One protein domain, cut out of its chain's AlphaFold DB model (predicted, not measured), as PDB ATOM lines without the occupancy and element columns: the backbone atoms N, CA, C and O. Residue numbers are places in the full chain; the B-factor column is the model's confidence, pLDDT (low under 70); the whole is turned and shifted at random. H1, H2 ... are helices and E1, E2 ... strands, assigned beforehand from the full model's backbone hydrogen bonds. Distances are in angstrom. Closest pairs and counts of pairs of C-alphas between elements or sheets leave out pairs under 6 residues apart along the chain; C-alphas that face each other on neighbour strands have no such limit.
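What this domain is: This is residues 9 to 21 and 34 to 152 of the 195 residues of an uncharacterized protein of Rubricoccus marinus (UniProt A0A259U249). A small parallel sheet of E1, E3 and E4 is the middle layer of three, with H1 and the later part of H3 on one face and H5 on the other. Long H3 runs on past the sheet, with short H2 beside its far part; E2 packs on H5, and H4 lies beyond H5. The printed part has 132 residues, with the order E1 E2 H1 E3 H2 H3 E4 H4 H5, and its class is mixed, helices and strands. It is compact, with a radius of gyration of the C-alphas of 15.8 A, and spans 52 by 35 by 22 A.

Where its parts are: Find E1, residues 9 to 15, starting at C-alpha 9 at (-5.230, 43.517, 12.996) and 20.5 A long. Beside it is E3, residues 59 to 67, 22.9 A long, which bends by 60 degrees at residue 62; then comes E4, residues 114 to 117. H3, residues 83 to 109, runs 38.9 A from (18.632, 31.154, 52.667), and H1, residues 40 to 55, runs 22.5 A. Look for H5 at residues 142 to 151, 15.0 A long, ending at (-1.538, 46.013, 24.866). E2 is residues 34 to 38, H2 residues 74 to 77 and H4 residues 127 to 134.

How they stand to each other: Start at inner strand E3: N 12 and O 63 of E1 and E3 are 2.9 A apart, and N 115 and O 64 of E4 and E3 2.8 A, within hydrogen-bond range. H3 is on the sheet at a height of 8.0 A, along the strands at 22 degrees to E3 on the local plane; the closest C-alphas of E3 and H3, Ile 66 and Thr 100, are 7.0 A apart. On the same face, H1 is close to H3 but not clearly touching, C-alphas of Leu 47 and Cys 107 being closest at 7.5 A, a shallow tilt of 16 degrees, the same way. On the opposite face H5 lies over E1 at a height of 5.7 A, C-alphas of Gly 13 and Ala 147 being closest at 4.7 A. E2 pairs with no named strand; its closest C-alphas to H5, Ala 36 and Gly 144, are 5.1 A apart. H4 is close to H5 but not clearly touching, Leu 130 and Arg 145 having the closest C-alphas at 7.2 A. H2 is not on the sheet. Every O i to N i+4 pair is within range in H1, H3 and H4, in H5 5 of 6, and H2 is too short for one.

The domain as a whole: The C-alphas of Gly 57 and Asn 82, the two farthest apart, are 52.8 A apart. Residues 22 to 33 are not printed, and C-alphas 21 and 34 are 10.7 A apart across the cut. Of the links printed whole, none is long. The mean pLDDT of the printed part is 95.2, and no printed residue is under 70.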
ATOM      1  N   VAL A   9      -6.525  43.173  12.397       97.00
ATOM      2  CA  VAL A   9      -5.230  43.517  12.996       97.00
ATOM      3  C   VAL A   9      -5.275  43.279  14.501       97.00
ATOM      4  O   VAL A   9      -6.196  43.746  15.164       97.00
ATOM      5  N   LEU A  10      -4.270  42.584  15.038       98.00
ATOM      6  CA  LEU A  10      -4.174  42.263  16.459       98.00
ATOM      7  C   LEU A  10      -2.807  42.627  17.048       98.00
ATOM      8  O   LEU A  10      -1.765  42.507  16.393       98.00
ATOM      9  N   TYR A  11      -2.828  43.003  18.324       98.31
ATOM     10  CA  TYR A  11      -1.655  43.195  19.174       98.31
ATOM     11  C   TYR A  11      -1.710  42.241  20.366       98.31
ATOM     12  O   TYR A  11      -2.747  42.130  21.016       98.31
ATOM     13  N   LEU A  12      -0.599  41.561  20.656       98.50
ATOM     14  CA  LEU A  12      -0.516  40.506  21.667       98.50
ATOM     15  C   LEU A  12       0.305  40.950  22.882       98.50
ATOM     16  O   LEU A  12       1.424  41.435  22.738       98.50
ATOM     17  N   GLY A  13      -0.251  40.784  24.077       98.31
ATOM     18  CA  GLY A  13       0.428  40.958  25.358       98.31
ATOM     19  C   GLY A  13       0.668  39.607  26.020       98.31
ATOM     20  O   GLY A  13      -0.244  38.779  26.050       98.31
ATOM     21  N   ILE A  14       1.872  39.392  26.551       98.44
ATOM     22  CA  ILE A  14       2.261  38.176  27.269       98.44
ATOM     23  C   ILE A  14       2.881  38.561  28.617       98.44
ATOM     24  O   ILE A  14       3.856  39.308  28.652       98.44
ATOM     25  N   ASP A  15       2.335  38.021  29.705       97.56
ATOM     26  CA  ASP A  15       2.920  38.069  31.055       97.56
ATOM     27  C   ASP A  15       3.485  36.676  31.403       97.56
ATOM     28  O   ASP A  15       2.697  35.774  31.706       97.56
ATOM     29  N   PRO A  16       4.804  36.432  31.269       97.12
ATOM     30  CA  PRO A  16       5.384  35.099  31.429       97.12
ATOM     31  C   PRO A  16       5.408  34.604  32.880       97.12
ATOM     32  O   PRO A  16       5.865  35.283  33.795       97.12
ATOM     33  N   GLY A  17       5.030  33.342  33.081       94.19
ATOM     34  CA  GLY A  17       5.131  32.669  34.373       94.19
ATOM     35  C   GLY A  17       4.615  31.234  34.315       94.19
ATOM     36  O   GLY A  17       4.243  30.729  33.258       94.19
ATOM     37  N   THR A  18       4.546  30.563  35.468       93.06
ATOM     38  CA  THR A  18       3.909  29.232  35.568       93.06
ATOM     39  C   THR A  18       2.431  29.276  35.171       93.06
ATOM     40  O   THR A  18       1.894  28.303  34.646       93.06
ATOM     41  N   THR A  19       1.792  30.425  35.400       96.81
ATOM     42  CA  THR A  19       0.547  30.844  34.761       96.81
ATOM     43  C   THR A  19       0.875  32.045  33.886       96.81
ATOM     44  O   THR A  19       1.146  33.121  34.400       96.81
ATOM     45  N   THR A  20       0.878  31.854  32.572       98.00
ATOM     46  CA  THR A  20       1.153  32.914  31.605       98.00
ATOM     47  C   THR A  20      -0.116  33.705  31.340       98.00
ATOM     48  O   THR A  20      -1.139  33.113  30.987       98.00
ATOM     49  N   GLY A  21      -0.065  35.026  31.468       98.19
ATOM     50  CA  GLY A  21      -1.123  35.917  31.008       98.19
ATOM     51  C   GLY A  21      -1.059  36.127  29.499       98.19
ATOM     52  O   GLY A  21       0.026  36.286  28.945       98.19
ATOM     53  N   SER A  34      -9.442  39.668  23.743       97.44
ATOM     54  CA  SER A  34      -9.262  38.490  24.578       97.44
ATOM     55  C   SER A  34      -8.381  38.837  25.765       97.44
ATOM     56  O   SER A  34      -7.403  39.572  25.618       97.44
ATOM     57  N   VAL A  35      -8.718  38.280  26.923       97.81
ATOM     58  CA  VAL A  35      -7.881  38.262  28.120       97.81
ATOM     59  C   VAL A  35      -7.993  36.870  28.717       97.81
ATOM     60  O   VAL A  35      -9.085  36.421  29.067       97.81
ATOM     61  N   ALA A  36      -6.869  36.181  28.824       96.62
ATOM     62  CA  ALA A  36      -6.799  34.810  29.287       96.62
ATOM     63  C   ALA A  36      -5.522  34.573  30.091       96.62
ATOM     64  O   ALA A  36      -4.629  35.416  30.181       96.62
ATOM     65  N   SER A  37      -5.433  33.383  30.667       97.31
ATOM     66  CA  SER A  37      -4.197  32.881  31.241       97.31
ATOM     67  C   SER A  37      -4.119  31.376  31.067       97.31
ATOM     68  O   SER A  37      -5.153  30.708  31.142       97.31
ATOM     69  N   ALA A  38      -2.923  30.833  30.896       97.56
ATOM     70  CA  ALA A  38      -2.732  29.407  30.692       97.56
ATOM     71  C   ALA A  38      -1.365  28.939  31.206       97.56
ATOM     72  O   ALA A  38      -0.442  29.731  31.356       97.56
ATOM     73  N   GLY A  39      -1.210  27.635  31.445       98.12
ATOM     74  CA  GLY A  39       0.117  27.057  31.677       98.12
ATOM     75  C   GLY A  39       0.985  27.078  30.407       98.12
ATOM     76  O   GLY A  39       0.464  27.331  29.312       98.12
ATOM     77  N   PRO A  40       2.290  26.754  30.496       97.44
ATOM     78  CA  PRO A  40       3.207  26.942  29.373       97.44
ATOM     79  C   PRO A  40       2.837  26.191  28.092       97.44
ATOM     80  O   PRO A  40       2.767  26.782  27.019       97.44
ATOM     81  N   LEU A  41       2.489  24.905  28.194       97.94
ATOM     82  CA  LEU A  41       2.089  24.116  27.026       97.94
ATOM     83  C   LEU A  41       0.808  24.651  26.365       97.94
ATOM     84  O   LEU A  41       0.695  24.681  25.142       97.94
ATOM     85  N   ALA A  42      -0.172  25.063  27.169       98.25
ATOM     86  CA  ALA A  42      -1.417  25.623  26.657       98.25
ATOM     87  C   ALA A  42      -1.196  27.006  26.021       98.25
ATOM     88  O   ALA A  42      -1.839  27.319  25.024       98.25
ATOM     89  N   THR A  43      -0.236  27.779  26.536       98.44
ATOM     90  CA  THR A  43       0.216  29.030  25.917       98.44
ATOM     91  C   THR A  43       0.798  28.775  24.531       98.44
ATOM     92  O   THR A  43       0.350  29.399  23.578       98.44
ATOM     93  N   VAL A  44       1.714  27.810  24.386       98.56
ATOM     94  CA  VAL A  44       2.280  27.435  23.074       98.56
ATOM     95  C   VAL A  44       1.174  27.080  22.084       98.56
ATOM     96  O   VAL A  44       1.123  27.635  20.995       98.56
ATOM     97  N   ARG A  45       0.221  26.233  22.492       98.50
ATOM     98  CA  ARG A  45      -0.919  25.857  21.638       98.50
ATOM     99  C   ARG A  45      -1.766  27.058  21.214       98.50
ATOM    100  O   ARG A  45      -2.272  27.071  20.096       98.50
ATOM    101  N   HIS A  46      -1.937  28.041  22.098       98.00
ATOM    102  CA  HIS A  46      -2.665  29.270  21.789       98.00
ATOM    103  C   HIS A  46      -1.914  30.122  20.757       98.00
ATOM    104  O   HIS A  46      -2.520  30.605  19.803       98.00
ATOM    105  N   LEU A  47      -0.595  30.263  20.915       98.44
ATOM    106  CA  LEU A  47       0.257  30.993  19.974       98.44
ATOM    107  C   LEU A  47       0.308  30.300  18.605       98.44
ATOM    108  O   LEU A  47       0.126  30.966  17.592       98.44
ATOM    109  N   ASP A  48       0.426  28.971  18.567       98.44
ATOM    110  CA  ASP A  48       0.388  28.190  17.324       98.44
ATOM    111  C   ASP A  48      -0.950  28.341  16.586       98.44
ATOM    112  O   ASP A  48      -0.985  28.437  15.358       98.44
ATOM    113  N   ALA A  49      -2.072  28.348  17.316       98.25
ATOM    114  CA  ALA A  49      -3.389  28.569  16.726       98.25
ATOM    115  C   ALA A  49      -3.485  29.971  16.104       98.25
ATOM    116  O   ALA A  49      -3.858  30.100  14.938       98.25
ATOM    117  N   LEU A  50      -3.045  30.998  16.837       98.12
ATOM    118  CA  LEU A  50      -2.997  32.372  16.342       98.12
ATOM    119  C   LEU A  50      -2.055  32.519  15.131       98.12
ATOM    120  O   LEU A  50      -2.365  33.245  14.187       98.12
ATOM    121  N   ALA A  51      -0.930  31.800  15.110       98.12
ATOM    122  CA  ALA A  51      -0.003  31.763  13.979       98.12
ATOM    123  C   ALA A  51      -0.624  31.131  12.729       98.12
ATOM    124  O   ALA A  51      -0.399  31.618  11.622       98.12
ATOM    125  N   ARG A  52      -1.457  30.095  12.884       98.31
ATOM    126  CA  ARG A  52      -2.212  29.513  11.763       98.31
ATOM    127  C   ARG A  52      -3.245  30.489  11.211       98.31
ATOM    128  O   ARG A  52      -3.338  30.628   9.997       98.31
ATOM    129  N   GLU A  53      -3.976  31.192  12.074       97.25
ATOM    130  CA  GLU A  53      -4.925  32.230  11.647       97.25
ATOM    131  C   GLU A  53      -4.216  33.394  10.939       97.25
ATOM    132  O   GLU A  53      -4.729  33.920   9.948       97.25
ATOM    133  N   HIS A  54      -3.020  33.764  11.412       96.19
ATOM    134  CA  HIS A  54      -2.164  34.758  10.770       96.19
ATOM    135  C   HIS A  54      -1.741  34.302   9.373       96.19
ATOM    136  O   HIS A  54      -1.922  35.025   8.396       96.19
ATOM    137  N   ALA A  55      -1.201  33.086   9.260       95.56
ATOM    138  CA  ALA A  55      -0.751  32.524   7.989       95.56
ATOM    139  C   ALA A  55      -1.903  32.332   6.989       95.56
ATOM    140  O   ALA A  55      -1.705  32.472   5.784       95.56
ATOM    141  N   ALA A  56      -3.113  32.055   7.483       95.81
ATOM    142  CA  ALA A  56      -4.326  31.964   6.676       95.81
ATOM    143  C   ALA A  56      -4.884  33.335   6.238       95.81
ATOM    144  O   ALA A  56      -5.827  33.382   5.449       95.81
ATOM    145  N   GLY A  57      -4.336  34.445   6.745       94.50
ATOM    146  CA  GLY A  57      -4.805  35.797   6.437       94.50
ATOM    147  C   GLY A  57      -6.145  36.160   7.085       94.50
ATOM    148  O   GLY A  57      -6.786  37.111   6.645       94.50
ATOM    149  N   ALA A  58      -6.581  35.423   8.112       94.56
ATOM    150  CA  ALA A  58      -7.781  35.757   8.883       94.56
ATOM    151  C   ALA A  58      -7.498  36.879   9.898       94.56
ATOM    152  O   ALA A  58      -8.310  37.788  10.094       94.56
ATOM    153  N   VAL A  59      -6.311  36.841  10.503       96.19
ATOM    154  CA  VAL A  59      -5.805  37.873  11.413       96.19
ATOM    155  C   VAL A  59      -4.433  38.352  10.955       96.19
ATOM    156  O   VAL A  59      -3.740  37.681  10.199       96.19
ATOM    157  N   LEU A  60      -4.016  39.516  11.435       96.75
ATOM    158  CA  LEU A  60      -2.679  40.049  11.227       96.75
ATOM    159  C   LEU A  60      -2.116  40.506  12.570       96.75
ATOM    160  O   LEU A  60      -2.412  41.603  13.046       96.75
ATOM    161  N   VAL A  61      -1.288  39.661  13.178       97.44
ATOM    162  CA  VAL A  61      -0.555  40.008  14.404       97.44
ATOM    163  C   VAL A  61       0.562  40.981  14.041       97.44
ATOM    164  O   VAL A  61       1.521  40.610  13.365       97.44
ATOM    165  N   ARG A  62       0.426  42.242  14.458       95.25
ATOM    166  CA  ARG A  62       1.355  43.327  14.096       95.25
ATOM    167  C   ARG A  62       2.401  43.624  15.159       95.25
ATOM    168  O   ARG A  62       3.369  44.318  14.864       95.25
ATOM    169  N   GLY A  63       2.224  43.116  16.371       96.06
ATOM    170  CA  GLY A  63       3.157  43.348  17.462       96.06
ATOM    171  C   GLY A  63       2.863  42.484  18.676       96.06
ATOM    172  O   GLY A  63       1.700  42.211  18.982       96.06
ATOM    173  N   VAL A  64       3.930  42.088  19.360       98.12
ATOM    174  CA  VAL A  64       3.911  41.305  20.592       98.12
ATOM    175  C   VAL A  64       4.704  42.057  21.656       98.12
ATOM    176  O   VAL A  64       5.849  42.438  21.417       98.12
ATOM    177  N   TRP A  65       4.112  42.249  22.831       97.88
ATOM    178  CA  TRP A  65       4.771  42.790  24.016       97.88
ATOM    179  C   TRP A  65       4.829  41.715  25.080       97.88
ATOM    180  O   TRP A  65       3.797  41.185  25.482       97.88
ATOM    181  N   ILE A  66       6.037  41.417  25.537       97.94
ATOM    182  CA  ILE A  66       6.280  40.419  26.571       97.94
ATOM    183  C   ILE A  66       6.884  41.134  27.771       97.94
ATOM    184  O   ILE A  66       7.882  41.845  27.627       97.94
ATOM    185  N   GLU A  67       6.269  40.971  28.941       96.38
ATOM    186  CA  GLU A  67       6.829  41.501  30.181       96.38
ATOM    187  C   GLU A  67       8.173  40.818  30.500       96.38
ATOM    188  O   GLU A  67       8.326  39.597  30.399       96.38
ATOM    189  N   ASP A  68       9.171  41.626  30.856       95.94
ATOM    190  CA  ASP A  68      10.542  41.201  31.102       95.94
ATOM    191  C   ASP A  68      11.045  41.730  32.446       95.94
ATOM    192  O   ASP A  68      11.452  42.886  32.578       95.94
ATOM    193  N   SER A  69      11.042  40.863  33.459       93.00
ATOM    194  CA  SER A  69      11.495  41.201  34.808       93.00
ATOM    195  C   SER A  69      13.017  41.220  34.978       93.00
ATOM    196  O   SER A  69      13.484  41.662  36.029       93.00
ATOM    197  N   ARG A  70      13.807  40.777  33.988       93.12
ATOM    198  CA  ARG A  70      15.279  40.666  34.093       93.12
ATOM    199  C   ARG A  70      15.999  41.981  34.419       93.12
ATOM    200  O   ARG A  70      16.970  41.932  35.172       93.12
ATOM    201  N   PRO A  71      15.556  43.158  33.930       92.12
ATOM    202  CA  PRO A  71      16.171  44.433  34.298       92.12
ATOM    203  C   PRO A  71      15.914  44.846  35.756       92.12
ATOM    204  O   PRO A  71      16.553  45.772  36.258       92.12
ATOM    205  N   LEU A  72      14.964  44.210  36.456       89.62
ATOM    206  CA  LEU A  72      14.618  44.597  37.817       89.62
ATOM    207  C   LEU A  72      15.690  44.144  38.824       89.62
ATOM    208  O   LEU A  72      16.179  43.016  38.762       89.62
ATOM    209  N   PRO A  73      15.994  44.957  39.855       91.69
ATOM    210  CA  PRO A  73      16.981  44.617  40.878       91.69
ATOM    211  C   PRO A  73      16.411  43.639  41.929       91.69
ATOM    212  O   PRO A  73      16.417  43.923  43.130       91.69
ATOM    213  N   ILE A  74      15.882  42.487  41.494       89.31
ATOM    214  CA  ILE A  74      15.146  41.521  42.331       89.31
ATOM    215  C   ILE A  74      16.009  41.026  43.497       89.31
ATOM    216  O   ILE A  74      15.567  41.051  44.647       89.31
ATOM    217  N   TYR A  75      17.260  40.639  43.241       89.06
ATOM    218  CA  TYR A  75      18.151  40.130  44.291       89.06
ATOM    219  C   TYR A  75      18.549  41.208  45.306       89.06
ATOM    220  O   TYR A  75      18.582  40.940  46.505       89.06
ATOM    221  N   ALA A  76      18.765  42.450  44.861       90.12
ATOM    222  CA  ALA A  76      19.091  43.561  45.758       90.12
ATOM    223  C   ALA A  76      17.918  43.920  46.690       90.12
ATOM    224  O   ALA A  76      18.128  44.226  47.870       90.12
ATOM    225  N   ARG A  77      16.677  43.833  46.186       89.88
ATOM    226  CA  ARG A  77      15.447  44.024  46.979       89.88
ATOM    227  C   ARG A  77      15.269  42.944  48.048       89.88
ATOM    228  O   ARG A  77      14.746  43.238  49.115       89.88
ATOM    229  N   ASN A  78      15.764  41.735  47.792       90.94
ATOM    230  CA  ASN A  78      15.615  40.572  48.669       90.94
ATOM    231  C   ASN A  78      16.911  40.198  49.412       90.94
ATOM    232  O   ASN A  78      17.073  39.065  49.857       90.94
ATOM    233  N   ARG A  79      17.849  41.140  49.583       90.06
ATOM    234  CA  ARG A  79      19.153  40.869  50.223       90.06
ATOM    235  C   ARG A  79      19.052  40.360  51.670       90.06
ATOM    236  O   ARG A  79      19.918  39.614  52.112       90.06
ATOM    237  N   ASN A  80      17.992  40.749  52.382       94.56
ATOM    238  CA  ASN A  80      17.745  40.370  53.777       94.56
ATOM    239  C   ASN A  80      16.924  39.073  53.911       94.56
ATOM    240  O   ASN A  80      16.682  38.624  55.028       94.56
ATOM    241  N   ALA A  81      16.489  38.479  52.795       92.81
ATOM    242  CA  ALA A  81      15.761  37.216  52.796       92.81
ATOM    243  C   ALA A  81      16.640  36.093  53.358       92.81
ATOM    244  O   ALA A  81      17.857  36.069  53.139       92.81
ATOM    245  N   ASN A  82      16.036  35.133  54.055       96.38
ATOM    246  CA  ASN A  82      16.771  33.973  54.565       96.38
ATOM    247  C   ASN A  82      17.222  33.044  53.415       96.38
ATOM    248  O   ASN A  82      16.804  33.193  52.267       96.38
ATOM    249  N   ARG A  83      18.087  32.058  53.701       95.19
ATOM    250  CA  ARG A  83      18.632  31.154  52.667       95.19
ATOM    251  C   ARG A  83      17.539  30.443  51.860       95.19
ATOM    252  O   ARG A  83      17.631  30.409  50.640       95.19
ATOM    253  N   GLY A  84      16.524  29.893  52.525       96.94
ATOM    254  CA  GLY A  84      15.444  29.161  51.856       96.94
ATOM    255  C   GLY A  84      14.591  30.060  50.959       96.94
ATOM    256  O   GLY A  84      14.220  29.673  49.854       96.94
ATOM    257  N   GLU A  85      14.334  31.288  51.399       95.44
ATOM    258  CA  GLU A  85      13.609  32.290  50.623       95.44
ATOM    259  C   GLU A  85      14.408  32.747  49.395       95.44
ATOM    260  O   GLU A  85      13.863  32.778  48.292       95.44
ATOM    261  N   ARG A  86      15.718  32.990  49.534       94.69
ATOM    262  CA  ARG A  86      16.603  33.292  48.393       94.69
ATOM    263  C   ARG A  86      16.635  32.150  47.376       94.69
ATOM    264  O   ARG A  86      16.513  32.400  46.181       94.69
ATOM    265  N   ASP A  87      16.734  30.908  47.848       96.56
ATOM    266  CA  ASP A  87      16.715  29.704  47.010       96.56
ATOM    267  C   ASP A  87      15.378  29.539  46.258       96.56
ATOM    268  O   ASP A  87      15.351  29.042  45.127       96.56
ATOM    269  N   ARG A  88      14.258  29.945  46.870       96.19
ATOM    270  CA  ARG A  88      12.934  29.973  46.229       96.19
ATOM    271  C   ARG A  88      12.850  31.079  45.177       96.19
ATOM    272  O   ARG A  88      12.395  30.808  44.068       96.19
ATOM    273  N   ILE A  89      13.303  32.291  45.506       95.25
ATOM    274  CA  ILE A  89      13.318  33.441  44.591       95.25
ATOM    275  C   ILE A  89      14.171  33.128  43.363       95.25
ATOM    276  O   ILE A  89      13.700  33.310  42.248       95.25
ATOM    277  N   ALA A  90      15.379  32.592  43.545       94.88
ATOM    278  CA  ALA A  90      16.274  32.258  42.439       94.88
ATOM    279  C   ALA A  90      15.650  31.241  41.468       94.88
ATOM    280  O   ALA A  90      15.729  31.419  40.254       94.88
ATOM    281  N   ARG A  91      14.974  30.202  41.983       95.62
ATOM    282  CA  ARG A  91      14.256  29.226  41.142       95.62
ATOM    283  C   ARG A  91      13.081  29.851  40.395       95.62
ATOM    284  O   ARG A  91      12.889  29.548  39.223       95.62
ATOM    285  N   ALA A  92      12.308  30.706  41.065       93.88
ATOM    286  CA  ALA A  92      11.174  31.387  40.450       93.88
ATOM    287  C   ALA A  92      11.629  32.346  39.339       93.88
ATOM    288  O   ALA A  92      11.121  32.261  38.228       93.88
ATOM    289  N   VAL A  93      12.637  33.184  39.613       94.75
ATOM    290  CA  VAL A  93      13.221  34.115  38.633       94.75
ATOM    291  C   VAL A  93      13.801  33.355  37.447       94.75
ATOM    292  O   VAL A  93      13.439  33.648  36.317       94.75
ATOM    293  N   GLY A  94      14.615  32.321  37.684       96.06
ATOM    294  CA  GLY A  94      15.192  31.532  36.592       96.06
ATOM    295  C   GLY A  94      14.138  30.859  35.704       96.06
ATOM    296  O   GLY A  94      14.327  30.754  34.494       96.06
ATOM    297  N   HIS A  95      13.007  30.436  36.278       95.31
ATOM    298  CA  HIS A  95      11.890  29.890  35.507       95.31
ATOM    299  C   HIS A  95      11.193  30.958  34.656       95.31
ATOM    300  O   HIS A  95      10.942  30.726  33.473       95.31
ATOM    301  N   THR A  96      10.898  32.124  35.237       95.75
ATOM    302  CA  THR A  96      10.305  33.253  34.510       95.75
ATOM    303  C   THR A  96      11.222  33.720  33.383       95.75
ATOM    304  O   THR A  96      10.767  33.816  32.249       95.75
ATOM    305  N   ASP A  97      12.519  33.897  33.647       96.69
ATOM    306  CA  ASP A  97      13.504  34.340  32.655       96.69
ATOM    307  C   ASP A  97      13.584  33.382  31.455       96.69
ATOM    308  O   ASP A  97      13.648  33.826  30.303       96.69
ATOM    309  N   LEU A  98      13.537  32.066  31.713       97.38
ATOM    310  CA  LEU A  98      13.480  31.045  30.665       97.38
ATOM    311  C   LEU A  98      12.216  31.194  29.814       97.38
ATOM    312  O   LEU A  98      12.306  31.182  28.587       97.38
ATOM    313  N   LEU A  99      11.045  31.326  30.443       98.00
ATOM    314  CA  LEU A  99       9.776  31.452  29.726       98.00
ATOM    315  C   LEU A  99       9.684  32.759  28.931       98.00
ATOM    316  O   LEU A  99       9.209  32.736  27.799       98.00
ATOM    317  N   THR A 100      10.180  33.876  29.472       98.06
ATOM    318  CA  THR A 100      10.262  35.157  28.756       98.06
ATOM    319  C   THR A 100      11.082  35.013  27.474       98.06
ATOM    320  O   THR A 100      10.625  35.421  26.406       98.06
ATOM    321  N   GLY A 101      12.270  34.398  27.552       97.62
ATOM    322  CA  GLY A 101      13.102  34.134  26.374       97.62
ATOM    323  C   GLY A 101      12.431  33.180  25.385       97.62
ATOM    324  O   GLY A 101      12.332  33.484  24.200       97.62
ATOM    325  N   PHE A 102      11.890  32.071  25.888       98.38
ATOM    326  CA  PHE A 102      11.222  31.058  25.078       98.38
ATOM    327  C   PHE A 102      10.028  31.617  24.292       98.38
ATOM    328  O   PHE A 102       9.922  31.378  23.091       98.38
ATOM    329  N   TYR A 103       9.142  32.393  24.926       98.50
ATOM    330  CA  TYR A 103       8.008  32.992  24.217       98.50
ATOM    331  C   TYR A 103       8.438  34.069  23.225       98.50
ATOM    332  O   TYR A 103       7.799  34.201  22.181       98.50
ATOM    333  N   ALA A 104       9.507  34.816  23.516       98.06
ATOM    334  CA  ALA A 104      10.054  35.781  22.570       98.06
ATOM    335  C   ALA A 104      10.562  35.088  21.300       98.06
ATOM    336  O   ALA A 104      10.191  35.496  20.198       98.06
ATOM    337  N   ASP A 105      11.333  34.010  21.453       98.25
ATOM    338  CA  ASP A 105      11.853  33.227  20.331       98.25
ATOM    339  C   ASP A 105      10.724  32.537  19.555       98.25
ATOM    340  O   ASP A 105      10.705  32.584  18.325       98.25
ATOM    341  N   LEU A 106       9.734  31.965  20.251       98.38
ATOM    342  CA  LEU A 106       8.564  31.345  19.624       98.38
ATOM    343  C   LEU A 106       7.768  32.362  18.791       98.38
ATOM    344  O   LEU A 106       7.499  32.122  17.616       98.38
ATOM    345  N   CYS A 107       7.444  33.526  19.357       98.19
ATOM    346  CA  CYS A 107       6.726  34.581  18.638       98.19
ATOM    347  C   CYS A 107       7.527  35.107  17.436       98.19
ATOM    348  O   CYS A 107       6.963  35.302  16.357       98.19
ATOM    349  N   ALA A 108       8.841  35.293  17.589       96.56
ATOM    350  CA  ALA A 108       9.718  35.689  16.493       96.56
ATOM    351  C   ALA A 108       9.785  34.609  15.397       96.56
ATOM    352  O   ALA A 108       9.810  34.944  14.211       96.56
ATOM    353  N   SER A 109       9.735  33.322  15.764       97.06
ATOM    354  CA  SER A 109       9.701  32.207  14.807       97.06
ATOM    355  C   SER A 109       8.437  32.191  13.939       97.06
ATOM    356  O   SER A 109       8.485  31.745  12.795       97.06
ATOM    357  N   HIS A 110       7.326  32.749  14.434       96.94
ATOM    358  CA  HIS A 110       6.098  32.961  13.660       96.94
ATOM    359  C   HIS A 110       6.142  34.218  12.773       96.94
ATOM    360  O   HIS A 110       5.158  34.539  12.107       96.94
ATOM    361  N   GLY A 111       7.262  34.946  12.752       94.75
ATOM    362  CA  GLY A 111       7.425  36.163  11.959       94.75
ATOM    363  C   GLY A 111       6.904  37.432  12.637       94.75
ATOM    364  O   GLY A 111       6.806  38.471  11.983       94.75
ATOM    365  N   TRP A 112       6.541  37.379  13.921       96.31
ATOM    366  CA  TRP A 112       5.945  38.522  14.608       96.31
ATOM    367  C   TRP A 112       6.990  39.483  15.170       96.31
ATOM    368  O   TRP A 112       8.061  39.096  15.629       96.31
ATOM    369  N   ALA A 113       6.631  40.764  15.179       95.50
ATOM    370  CA  ALA A 113       7.420  41.826  15.780       95.50
ATOM    371  C   ALA A 113       7.350  41.757  17.316       95.50
ATOM    372  O   ALA A 113       6.306  42.067  17.891       95.50
ATOM    373  N   VAL A 114       8.445  41.376  17.980       97.19
ATOM    374  CA  VAL A 114       8.487  41.193  19.444       97.19
ATOM    375  C   VAL A 114       9.235  42.330  20.136       97.19
ATOM    376  O   VAL A 114      10.368  42.641  19.769       97.19
ATOM    377  N   ALA A 115       8.623  42.886  21.183       96.19
ATOM    378  CA  ALA A 115       9.237  43.802  22.136       96.19
ATOM    379  C   ALA A 115       9.195  43.229  23.555       96.19
ATOM    380  O   ALA A 115       8.149  42.808  24.050       96.19
ATOM    381  N   LEU A 116      10.345  43.266  24.220       96.44
ATOM    382  CA  LEU A 116      10.476  42.969  25.641       96.44
ATOM    383  C   LEU A 116      10.325  44.274  26.420       96.44
ATOM    384  O   LEU A 116      10.956  45.270  26.065       96.44
ATOM    385  N   VAL A 117       9.477  44.293  27.445       94.75
ATOM    386  CA  VAL A 117       9.173  45.517  28.198       94.75
ATOM    387  C   VAL A 117       9.304  45.307  29.697       94.75
ATOM    388  O   VAL A 117       8.810  44.323  30.234       94.75
ATOM    389  N   GLU A 118       9.947  46.257  30.381       91.88
ATOM    390  CA  GLU A 118      10.033  46.231  31.844       91.88
ATOM    391  C   GLU A 118       8.618  46.277  32.461       91.88
ATOM    392  O   GLU A 118       7.759  47.027  31.971       91.88
ATOM    393  N   PRO A 119       8.373  45.534  33.558       88.62
ATOM    394  CA  PRO A 119       7.134  45.603  34.309       88.62
ATOM    395  C   PRO A 119       6.740  47.035  34.660       88.62
ATOM    396  O   PRO A 119       7.541  47.842  35.148       88.62
ATOM    397  N   LYS A 120       5.462  47.360  34.463       85.69
ATOM    398  CA  LYS A 120       4.948  48.693  34.795       85.69
ATOM    399  C   LYS A 120       4.987  48.912  36.308       85.69
ATOM    400  O   LYS A 120       4.336  48.201  37.066       85.69
ATOM    401  N   ARG A 121       5.650  49.990  36.742       81.31
ATOM    402  CA  ARG A 121       5.751  50.395  38.162       81.31
ATOM    403  C   ARG A 121       4.498  51.079  38.722       81.31
ATOM    404  O   ARG A 121       4.489  51.486  39.878       81.31
ATOM    405  N   VAL A 122       3.453  51.237  37.911       82.31
ATOM    406  CA  VAL A 122       2.166  51.793  38.351       82.31
ATOM    407  C   VAL A 122       1.304  50.706  38.991       82.31
ATOM    408  O   VAL A 122       1.511  49.518  38.729       82.31
ATOM    409  N   ALA A 123       0.314  51.119  39.787       83.50
ATOM    410  CA  ALA A 123      -0.608  50.211  40.462       83.50
ATOM    411  C   ALA A 123      -1.171  49.144  39.504       83.50
ATOM    412  O   ALA A 123      -1.514  49.436  38.349       83.50
ATOM    413  N   LYS A 124      -1.225  47.898  39.991       87.56
ATOM    414  CA  LYS A 124      -1.817  46.781  39.251       87.56
ATOM    415  C   LYS A 124      -3.288  47.067  38.981       87.56
ATOM    416  O   LYS A 124      -3.958  47.720  39.776       87.56
ATOM    417  N   TRP A 125      -3.783  46.574  37.852       91.12
ATOM    418  CA  TRP A 125      -5.217  46.592  37.606       91.12
ATOM    419  C   TRP A 125      -5.842  45.434  38.367       91.12
ATOM    420  O   TRP A 125      -5.449  44.281  38.182       91.12
ATOM    421  N   ASP A 126      -6.810  45.734  39.221       93.31
ATOM    422  CA  ASP A 126      -7.778  44.747  39.684       93.31
ATOM    423  C   ASP A 126      -8.886  44.561  38.630       93.31
ATOM    424  O   ASP A 126      -8.864  45.163  37.549       93.31
ATOM    425  N   ALA A 127      -9.832  43.664  38.909       92.94
ATOM    426  CA  ALA A 127     -10.924  43.378  37.985       92.94
ATOM    427  C   ALA A 127     -11.815  44.609  37.743       92.94
ATOM    428  O   ALA A 127     -12.227  44.845  36.609       92.94
ATOM    429  N   ASP A 128     -12.066  45.419  38.774       94.50
ATOM    430  CA  ASP A 128     -12.930  46.598  38.670       94.50
ATOM    431  C   ASP A 128     -12.256  47.734  37.894       94.50
ATOM    432  O   ASP A 128     -12.891  48.398  37.073       94.50
ATOM    433  N   THR A 129     -10.949  47.913  38.073       93.62
ATOM    434  CA  THR A 129     -10.128  48.835  37.286       93.62
ATOM    435  C   THR A 129     -10.094  48.408  35.827       93.62
ATOM    436  O   THR A 129     -10.306  49.251  34.956       93.62
ATOM    437  N   LEU A 130      -9.886  47.115  35.542       93.94
ATOM    438  CA  LEU A 130      -9.935  46.614  34.169       93.94
ATOM    439  C   LEU A 130     -11.327  46.840  33.552       93.94
ATOM    440  O   LEU A 130     -11.411  47.321  32.423       93.94
ATOM    441  N   ARG A 131     -12.411  46.562  34.287       95.25
ATOM    442  CA  ARG A 131     -13.782  46.802  33.814       95.25
ATOM    443  C   ARG A 131     -14.009  48.277  33.496       95.25
ATOM    444  O   ARG A 131     -14.497  48.601  32.421       95.25
ATOM    445  N   ARG A 132     -13.614  49.177  34.397       95.31
ATOM    446  CA  ARG A 132     -13.801  50.626  34.236       95.31
ATOM    447  C   ARG A 132     -12.979  51.212  33.088       95.31
ATOM    448  O   ARG A 132     -13.467  52.104  32.405       95.31
ATOM    449  N   LEU A 133     -11.738  50.759  32.905       92.75
ATOM    450  CA  LEU A 133     -10.834  51.308  31.888       92.75
ATOM    451  C   LEU A 133     -11.043  50.677  30.510       92.75
ATOM    452  O   LEU A 133     -11.046  51.392  29.513       92.75
ATOM    453  N   ALA A 134     -11.197  49.355  30.452       93.38
ATOM    454  CA  ALA A 134     -11.217  48.597  29.205       93.38
ATOM    455  C   ALA A 134     -12.600  48.033  28.839       93.38
ATOM    456  O   ALA A 134     -12.726  47.398  27.795       93.38
ATOM    457  N   GLY A 135     -13.623  48.226  29.680       93.44
ATOM    458  CA  GLY A 135     -14.959  47.660  29.460       93.44
ATOM    459  C   GLY A 135     -15.008  46.134  29.584       93.44
ATOM    460  O   GLY A 135     -15.930  45.506  29.077       93.44
ATOM    461  N   TRP A 136     -14.000  45.513  30.205       95.94
ATOM    462  CA  TRP A 136     -13.897  44.056  30.267       95.94
ATOM    463  C   TRP A 136     -14.725  43.485  31.423       95.94
ATOM    464  O   TRP A 136     -14.385  43.666  32.592       95.94
ATOM    465  N   GLU A 137     -15.806  42.775  31.104       93.31
ATOM    466  CA  GLU A 137     -16.726  42.232  32.113       93.31
ATOM    467  C   GLU A 137     -16.433  40.780  32.507       93.31
ATOM    468  O   GLU A 137     -16.798  40.347  33.604       93.31
ATOM    469  N   ALA A 138     -15.751  40.027  31.639       93.12
ATOM    470  CA  ALA A 138     -15.436  38.629  31.891       93.12
ATOM    471  C   ALA A 138     -14.440  38.463  33.051       93.12
ATOM    472  O   ALA A 138     -13.629  39.345  33.355       93.12
ATOM    473  N   ARG A 139     -14.480  37.292  33.701       91.44
ATOM    474  CA  ARG A 139     -13.559  36.982  34.802       91.44
ATOM    475  C   ARG A 139     -12.113  36.996  34.310       91.44
ATOM    476  O   ARG A 139     -11.809  36.510  33.227       91.44
ATOM    477  N   THR A 140     -11.223  37.501  35.156       93.62
ATOM    478  CA  THR A 140      -9.778  37.535  34.910       93.62
ATOM    479  C   THR A 140      -9.017  37.173  36.177       93.62
ATOM    480  O   THR A 140      -9.521  37.332  37.291       93.62
ATOM    481  N   ASN A 141      -7.776  36.729  36.014       94.25
ATOM    482  CA  ASN A 141      -6.798  36.684  37.094       94.25
ATOM    483  C   ASN A 141      -5.736  37.773  36.894       94.25
ATOM    484  O   ASN A 141      -5.783  38.535  35.930       94.25
ATOM    485  N   GLU A 142      -4.808  37.866  37.840       94.44
ATOM    486  CA  GLU A 142      -3.742  38.869  37.833       94.44
ATOM    487  C   GLU A 142      -2.896  38.818  36.558       94.44
ATOM    488  O   GLU A 142      -2.750  39.843  35.903       94.44
ATOM    489  N   HIS A 143      -2.473  37.625  36.140       95.00
ATOM    490  CA  HIS A 143      -1.652  37.435  34.943       95.00
ATOM    491  C   HIS A 143      -2.335  37.925  33.665       95.00
ATOM    492  O   HIS A 143      -1.756  38.673  32.882       95.00
ATOM    493  N   GLY A 144      -3.609  37.567  33.464       96.44
ATOM    494  CA  GLY A 144      -4.375  38.069  32.324       96.44
ATOM    495  C   GLY A 144      -4.484  39.598  32.332       96.44
ATOM    496  O   GLY A 144      -4.367  40.237  31.288       96.44
ATOM    497  N   ARG A 145      -4.652  40.212  33.512       96.38
ATOM    498  CA  ARG A 145      -4.710  41.676  33.639       96.38
ATOM    499  C   ARG A 145      -3.363  42.339  33.366       96.38
ATOM    500  O   ARG A 145      -3.346  43.378  32.711       96.38
ATOM    501  N   ASP A 146      -2.261  41.756  33.820       95.06
ATOM    502  CA  ASP A 146      -0.921  42.273  33.540       95.06
ATOM    503  C   ASP A 146      -0.600  42.168  32.036       95.06
ATOM    504  O   ASP A 146      -0.210  43.171  31.434       95.06
ATOM    505  N   ALA A 147      -0.959  41.064  31.368       97.19
ATOM    506  CA  ALA A 147      -0.890  40.957  29.906       97.19
ATOM    507  C   ALA A 147      -1.772  41.997  29.186       97.19
ATOM    508  O   ALA A 147      -1.334  42.638  28.228       97.19
ATOM    509  N   ALA A 148      -2.998  42.236  29.669       97.00
ATOM    510  CA  ALA A 148      -3.894  43.253  29.115       97.00
ATOM    511  C   ALA A 148      -3.306  44.667  29.217       97.00
ATOM    512  O   ALA A 148      -3.404  45.453  28.272       97.00
ATOM    513  N   ARG A 149      -2.624  44.987  30.325       95.44
ATOM    514  CA  ARG A 149      -1.941  46.277  30.520       95.44
ATOM    515  C   ARG A 149      -0.830  46.516  29.508       95.44
ATOM    516  O   ARG A 149      -0.482  47.681  29.291       95.44
ATOM    517  N   LEU A 150      -0.253  45.470  28.917       95.44
ATOM    518  CA  LEU A 150       0.793  45.618  27.909       95.44
ATOM    519  C   LEU A 150       0.242  46.145  26.587       95.44
ATOM    520  O   LEU A 150       0.947  46.913  25.936       95.44
ATOM    521  N   VAL A 151      -0.988  45.772  26.213       96.50
ATOM    522  CA  VAL A 151      -1.538  46.013  24.866       96.50
ATOM    523  C   VAL A 151      -2.783  46.884  24.796       96.50
ATOM    524  O   VAL A 151      -3.090  47.384  23.718       96.50
ATOM    525  N   PHE A 152      -3.476  47.124  25.909       96.44
ATOM    526  CA  PHE A 152      -4.631  48.018  25.911       96.44
ATOM    527  C   PHE A 152      -4.273  49.415  25.379       96.44
ATOM    528  O   PHE A 152      -3.304  50.033  25.825       96.44
TER     529      PHE A 152